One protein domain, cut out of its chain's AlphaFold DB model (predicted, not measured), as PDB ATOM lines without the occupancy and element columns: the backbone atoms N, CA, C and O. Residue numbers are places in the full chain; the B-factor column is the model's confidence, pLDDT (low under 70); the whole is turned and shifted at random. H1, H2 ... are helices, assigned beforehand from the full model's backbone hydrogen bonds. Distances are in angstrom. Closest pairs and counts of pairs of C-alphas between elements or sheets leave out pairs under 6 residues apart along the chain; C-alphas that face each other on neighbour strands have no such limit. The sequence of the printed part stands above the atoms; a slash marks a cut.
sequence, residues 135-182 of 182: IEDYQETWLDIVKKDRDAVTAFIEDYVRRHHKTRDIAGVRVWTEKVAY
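This is residues 135 to 182 of the 182 residues of an uncharacterized protein of Roseobacter sp. AzwK-3b (UniProt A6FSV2). The longest helix, H2, meets the shorter H1 near their ends to make an open V, and an unnamed tail, residues 165 to 182, loops at the far end of H2 before residues 177 to 182 stick out free. The printed part has 48 residues, with two named helices in the order H1, H2, no named strand, and the class all helix. It is extended, with a radius of gyration of the C-alphas of 15.2 A, and spans 50 by 19 by 18 A.

H2, residues 150 to 164, is 21.0 A long, from C-alpha 150 at (-26.330, -57.888, 16.557) to C-alpha 164 at (-15.763, -42.551, 26.166). H1, residues 138 to 148, is 15.3 A long and begins with C-alpha 138 at (-33.234, -54.740, 31.591).

H2, with residues 152 to 153 alone, only just touches H1, only at the corner, with 3 pairs of C-alphas within 8 A. The closest C-alphas, those of Val 146 and Val 153, are 6.2 A apart. The helices run opposite ways at a steep tilt of 60 degrees. In H1 and H2 every O i to N i+4 pair is within hydrogen-bond range.

The C-alphas farthest apart, those of Glu 136 and Ala 181, are 51.1 A apart. The printed part has no cut, and the link from H1 to H2 is tight. Residues 181 to 182 have pLDDT under 70.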
ATOM      1  N   ILE A 135     -40.303 -52.087  30.123       92.44
ATOM      2  CA  ILE A 135     -39.191 -53.009  30.345       92.44
ATOM      3  C   ILE A 135     -39.325 -53.503  31.781       92.44
ATOM      4  O   ILE A 135     -39.289 -52.701  32.716       92.44
ATOM      5  N   GLU A 136     -39.558 -54.800  31.947       92.19
ATOM      6  CA  GLU A 136     -39.668 -55.423  33.269       92.19
ATOM      7  C   GLU A 136     -38.291 -55.815  33.807       92.19
ATOM      8  O   GLU A 136     -37.985 -55.523  34.961       92.19
ATOM      9  N   ASP A 137     -37.438 -56.367  32.942       94.75
ATOM     10  CA  ASP A 137     -36.055 -56.720  33.249       94.75
ATOM     11  C   ASP A 137     -35.116 -56.222  32.139       94.75
ATOM     12  O   ASP A 137     -35.198 -56.620  30.972       94.75
ATOM     13  N   TYR A 138     -34.209 -55.321  32.510       92.69
ATOM     14  CA  TYR A 138     -33.234 -54.740  31.591       92.69
ATOM     15  C   TYR A 138     -32.151 -55.733  31.164       92.69
ATOM     16  O   TYR A 138     -31.664 -55.649  30.036       92.69
ATOM     17  N   GLN A 139     -31.767 -56.661  32.039       94.31
ATOM     18  CA  GLN A 139     -30.748 -57.660  31.757       94.31
ATOM     19  C   GLN A 139     -31.268 -58.686  30.752       94.31
ATOM     20  O   GLN A 139     -30.585 -58.964  29.766       94.31
ATOM     21  N   GLU A 140     -32.474 -59.217  30.955       95.31
ATOM     22  CA  GLU A 140     -33.074 -60.148  29.993       95.31
ATOM     23  C   GLU A 140     -33.312 -59.477  28.640       95.31
ATOM     24  O   GLU A 140     -32.956 -60.040  27.603       95.31
ATOM     25  N   THR A 141     -33.813 -58.239  28.650       93.25
ATOM     26  CA  THR A 141     -34.011 -57.449  27.426       93.25
ATOM     27  C   THR A 141     -32.693 -57.240  26.677       93.25
ATOM     28  O   THR A 141     -32.628 -57.453  25.468       93.25
ATOM     29  N   TRP A 142     -31.616 -56.873  27.381       93.94
ATOM     30  CA  TRP A 142     -30.293 -56.723  26.772       93.94
ATOM     31  C   TRP A 142     -29.794 -58.032  26.159       93.94
ATOM     32  O   TRP A 142     -29.326 -58.044  25.022       93.94
ATOM     33  N   LEU A 143     -29.919 -59.147  26.882       94.88
ATOM     34  CA  LEU A 143     -29.496 -60.457  26.390       94.88
ATOM     35  C   LEU A 143     -30.302 -60.907  25.165       94.88
ATOM     36  O   LEU A 143     -29.731 -61.541  24.278       94.88
ATOM     37  N   ASP A 144     -31.595 -60.590  25.096       95.94
ATOM     38  CA  ASP A 144     -32.427 -60.875  23.925       95.94
ATOM     39  C   ASP A 144     -31.966 -60.081  22.699       95.94
ATOM     40  O   ASP A 144     -31.739 -60.663  21.638       95.94
ATOM     41  N   ILE A 145     -31.729 -58.776  22.872       94.44
ATOM     42  CA  ILE A 145     -31.221 -57.895  21.810       94.44
ATOM     43  C   ILE A 145     -29.855 -58.389  21.326       94.44
ATOM     44  O   ILE A 145     -29.662 -58.561  20.129       94.44
ATOM     45  N   VAL A 146     -28.933 -58.725  22.230       94.00
ATOM     46  CA  VAL A 146     -27.613 -59.273  21.863       94.00
ATOM     47  C   VAL A 146     -27.722 -60.551  21.029       94.00
ATOM     48  O   VAL A 146     -26.899 -60.775  20.142       94.00
ATOM     49  N   LYS A 147     -28.726 -61.395  21.293       93.94
ATOM     50  CA  LYS A 147     -28.929 -62.650  20.556       93.94
ATOM     51  C   LYS A 147     -29.613 -62.447  19.208       93.94
ATOM     52  O   LYS A 147     -29.279 -63.160  18.264       93.94
ATOM     53  N   LYS A 148     -30.590 -61.543  19.129       95.25
ATOM     54  CA  LYS A 148     -31.482 -61.406  17.968       95.25
ATOM     55  C   LYS A 148     -31.129 -60.245  17.043       95.25
ATOM     56  O   LYS A 148     -31.460 -60.313  15.866       95.25
ATOM     57  N   ASP A 149     -30.460 -59.215  17.550       93.38
ATOM     58  CA  ASP A 149     -30.143 -57.986  16.823       93.38
ATOM     59  C   ASP A 149     -28.704 -57.530  17.114       93.38
ATOM     60  O   ASP A 149     -28.412 -56.675  17.958       93.38
ATOM     61  N   ARG A 150     -27.764 -58.152  16.399       91.06
ATOM     62  CA  ARG A 150     -26.330 -57.888  16.557       91.06
ATOM     63  C   ARG A 150     -25.916 -56.519  16.013       91.06
ATOM     64  O   ARG A 150     -24.945 -55.941  16.508       91.06
ATOM     65  N   ASP A 151     -26.642 -55.995  15.030       93.25
ATOM     66  CA  ASP A 151     -26.330 -54.714  14.396       93.25
ATOM     67  C   ASP A 151     -26.632 -53.557  15.352       93.25
ATOM     68  O   ASP A 151     -25.784 -52.678  15.539       93.25
ATOM     69  N   ALA A 152     -27.769 -53.605  16.058       92.00
ATOM     70  CA  ALA A 152     -28.105 -52.623  17.089       92.00
ATOM     71  C   ALA A 152     -27.057 -52.576  18.215       92.00
ATOM     72  O   ALA A 152     -26.643 -51.496  18.648       92.00
ATOM     73  N   VAL A 153     -26.577 -53.740  18.664       94.50
ATOM     74  CA  VAL A 153     -25.527 -53.820  19.694       94.50
ATOM     75  C   VAL A 153     -24.198 -53.275  19.185       94.50
ATOM     76  O   VAL A 153     -23.520 -52.547  19.908       94.50
ATOM     77  N   THR A 154     -23.826 -53.589  17.945       94.56
ATOM     78  CA  THR A 154     -22.579 -53.102  17.341       94.56
ATOM     79  C   THR A 154     -22.588 -51.578  17.235       94.56
ATOM     80  O   THR A 154     -21.652 -50.930  17.703       94.56
ATOM     81  N   ALA A 155     -23.685 -50.995  16.743       94.94
ATOM     82  CA  ALA A 155     -23.851 -49.545  16.663       94.94
ATOM     83  C   ALA A 155     -23.772 -48.869  18.044       94.94
ATOM     84  O   ALA A 155     -23.135 -47.822  18.195       94.94
ATOM     85  N   PHE A 156     -24.372 -49.478  19.076       95.19
ATOM     86  CA  PHE A 156     -24.258 -48.985  20.449       95.19
ATOM     87  C   PHE A 156     -22.807 -49.004  20.947       95.19
ATOM     88  O   PHE A 156     -22.343 -48.012  21.512       95.19
ATOM     89  N   ILE A 157     -22.081 -50.108  20.728       94.56
ATOM     90  CA  ILE A 157     -20.677 -50.239  21.137       94.56
ATOM     91  C   ILE A 157     -19.821 -49.166  20.455       94.56
ATOM     92  O   ILE A 157     -19.055 -48.484  21.136       94.56
ATOM     93  N   GLU A 158     -19.968 -48.968  19.145       95.31
ATOM     94  CA  GLU A 158     -19.212 -47.957  18.399       95.31
ATOM     95  C   GLU A 158     -19.459 -46.535  18.924       95.31
ATOM     96  O   GLU A 158     -18.501 -45.800  19.192       95.31
ATOM     97  N   ASP A 159     -20.722 -46.142  19.133       95.25
ATOM     98  CA  ASP A 159     -21.036 -44.808  19.656       95.25
ATOM     99  C   ASP A 159     -20.549 -44.627  21.101       95.25
ATOM    100  O   ASP A 159     -19.997 -43.577  21.448       95.25
ATOM    101  N   TYR A 160     -20.691 -45.658  21.937       94.25
ATOM    102  CA  TYR A 160     -20.211 -45.629  23.315       94.25
ATOM    103  C   TYR A 160     -18.686 -45.449  23.364       94.25
ATOM    104  O   TYR A 160     -18.180 -44.561  24.057       94.25
ATOM    105  N   VAL A 161     -17.936 -46.217  22.569       95.12
ATOM    106  CA  VAL A 161     -16.473 -46.098  22.479       95.12
ATOM    107  C   VAL A 161     -16.066 -44.722  21.952       95.12
ATOM    108  O   VAL A 161     -15.228 -44.050  22.560       95.12
ATOM    109  N   ARG A 162     -16.704 -44.226  20.887       94.44
ATOM    110  CA  ARG A 162     -16.444 -42.887  20.333       94.44
ATOM    111  C   ARG A 162     -16.570 -41.784  21.388       94.44
ATOM    112  O   ARG A 162     -15.756 -40.861  21.390       94.44
ATOM    113  N   ARG A 163     -17.544 -41.871  22.298       95.19
ATOM    114  CA  ARG A 163     -17.748 -40.874  23.365       95.19
ATOM    115  C   ARG A 163     -16.786 -41.031  24.539       95.19
ATOM    116  O   ARG A 163     -16.384 -40.026  25.118       95.19
ATOM    117  N   HIS A 164     -16.414 -42.262  24.885       93.69
ATOM    118  CA  HIS A 164     -15.763 -42.551  26.166       93.69
ATOM    119  C   HIS A 164     -14.288 -42.964  26.082       93.69
ATOM    120  O   HIS A 164     -13.622 -42.957  27.119       93.69
ATOM    121  N   HIS A 165     -13.746 -43.234  24.888       88.88
ATOM    122  CA  HIS A 165     -12.371 -43.726  24.695       88.88
ATOM    123  C   HIS A 165     -11.264 -42.842  25.303       88.88
ATOM    124  O   HIS A 165     -10.172 -43.329  25.561       88.88
ATOM    125  N   LYS A 166     -11.507 -41.543  25.539       89.75
ATOM    126  CA  LYS A 166     -10.526 -40.642  26.185       89.75
ATOM    127  C   LYS A 166     -10.661 -40.570  27.704       89.75
ATOM    128  O   LYS A 166      -9.740 -40.131  28.378       89.75
ATOM    129  N   THR A 167     -11.833 -40.921  28.230       91.12
ATOM    130  CA  THR A 167     -12.198 -40.723  29.643       91.12
ATOM    131  C   THR A 167     -12.088 -41.993  30.470       91.12
ATOM    132  O   THR A 167     -12.007 -41.928  31.691       91.12
ATOM    133  N   ARG A 168     -12.132 -43.152  29.814       88.44
ATOM    134  CA  ARG A 168     -12.137 -44.456  30.461       88.44
ATOM    135  C   ARG A 168     -11.414 -45.458  29.576       88.44
ATOM    136  O   ARG A 168     -11.595 -45.438  28.362       88.44
ATOM    137  N   ASP A 169     -10.670 -46.357  30.208       87.38
ATOM    138  CA  ASP A 169     -10.125 -47.527  29.533       87.38
ATOM    139  C   ASP A 169     -11.233 -48.568  29.290       87.38
ATOM    140  O   ASP A 169     -11.981 -48.942  30.205       87.38
ATOM    141  N   ILE A 170     -11.391 -48.978  28.031       90.88
ATOM    142  CA  ILE A 170     -12.453 -49.878  27.573       90.88
ATOM    143  C   ILE A 170     -11.783 -51.144  27.050       90.88
ATOM    144  O   ILE A 170     -11.077 -51.116  26.044       90.88
ATOM    145  N   ALA A 171     -12.031 -52.268  27.721       90.88
ATOM    146  CA  ALA A 171     -11.478 -53.556  27.318       90.88
ATOM    147  C   ALA A 171     -11.832 -53.877  25.854       90.88
ATOM    148  O   ALA A 171     -12.988 -53.772  25.448       90.88
ATOM    149  N   GLY A 172     -10.825 -54.264  25.066       87.38
ATOM    150  CA  GLY A 172     -10.974 -54.548  23.635       87.38
ATOM    151  C   GLY A 172     -10.859 -53.328  22.713       87.38
ATOM    152  O   GLY A 172     -10.910 -53.496  21.497       87.38
ATOM    153  N   VAL A 173     -10.655 -52.120  23.250       90.00
ATOM    154  CA  VAL A 173     -10.458 -50.891  22.467       90.00
ATOM    155  C   VAL A 173      -9.019 -50.410  22.592       90.00
ATOM    156  O   VAL A 173      -8.496 -50.243  23.688       90.00
ATOM    157  N   ARG A 174      -8.380 -50.122  21.455       90.88
ATOM    158  CA  ARG A 174      -7.055 -49.491  21.412       90.88
ATOM    159  C   ARG A 174      -7.194 -47.987  21.179       90.88
ATOM    160  O   ARG A 174      -7.793 -47.579  20.190       90.88
ATOM    161  N   VAL A 175      -6.581 -47.172  22.041       89.06
ATOM    162  CA  VAL A 175      -6.585 -45.700  21.951       89.06
ATOM    163  C   VAL A 175      -5.157 -45.187  21.779       89.06
ATOM    164  O   VAL A 175      -4.264 -45.595  22.518       89.06
ATOM    165  N   TRP A 176      -4.921 -44.301  20.808       89.50
ATOM    166  CA  TRP A 176      -3.614 -43.669  20.591       89.50
ATOM    167  C   TRP A 176      -3.760 -42.205  20.171       89.50
ATOM    168  O   TRP A 176      -4.839 -41.750  19.793       89.50
ATOM    169  N   THR A 177      -2.680 -41.434  20.296       86.00
ATOM    170  CA  THR A 177      -2.640 -40.008  19.940       86.00
ATOM    171  C   THR A 177      -1.371 -39.718  19.150       86.00
ATOM    172  O   THR A 177      -0.275 -40.017  19.614       86.00
ATOM    173  N   GLU A 178      -1.523 -39.097  17.984       90.81
ATOM    174  CA  GLU A 178      -0.424 -38.591  17.159       90.81
ATOM    175  C   GLU A 178      -0.597 -37.088  16.938       90.81
ATOM    176  O   GLU A 178      -1.715 -36.580  16.830       90.81
ATOM    177  N   LYS A 179       0.519 -36.353  16.897       82.56
ATOM    178  CA  LYS A 179       0.505 -34.927  16.558       82.56
ATOM    179  C   LYS A 179       0.425 -34.783  15.042       82.56
ATOM    180  O   LYS A 179       1.352 -35.178  14.342       82.56
ATOM    181  N   VAL A 180      -0.654 -34.174  14.563       80.62
ATOM    182  CA  VAL A 180      -0.898 -33.883  13.143       80.62
ATOM    183  C   VAL A 180      -1.002 -32.367  12.960       80.62
ATOM    184  O   VAL A 180      -1.403 -31.663  13.888       80.62
ATOM    185  N   ALA A 181      -0.604 -31.848  11.797       64.69
ATOM    186  CA  ALA A 181      -0.732 -30.422  11.489       64.69
ATOM    187  C   ALA A 181      -2.214 -29.979  11.515       64.69
ATOM    188  O   ALA A 181      -3.077 -30.727  11.055       64.69
ATOM    189  N   TYR A 182      -2.485 -28.788  12.072       61.66
ATOM    190  CA  TYR A 182      -3.818 -28.166  12.189       61.66
ATOM    191  C   TYR A 182      -4.022 -27.080  11.135       61.66
ATOM    192  O   TYR A 182      -3.146 -26.183  11.053       61.66
TER     193      TYR A 182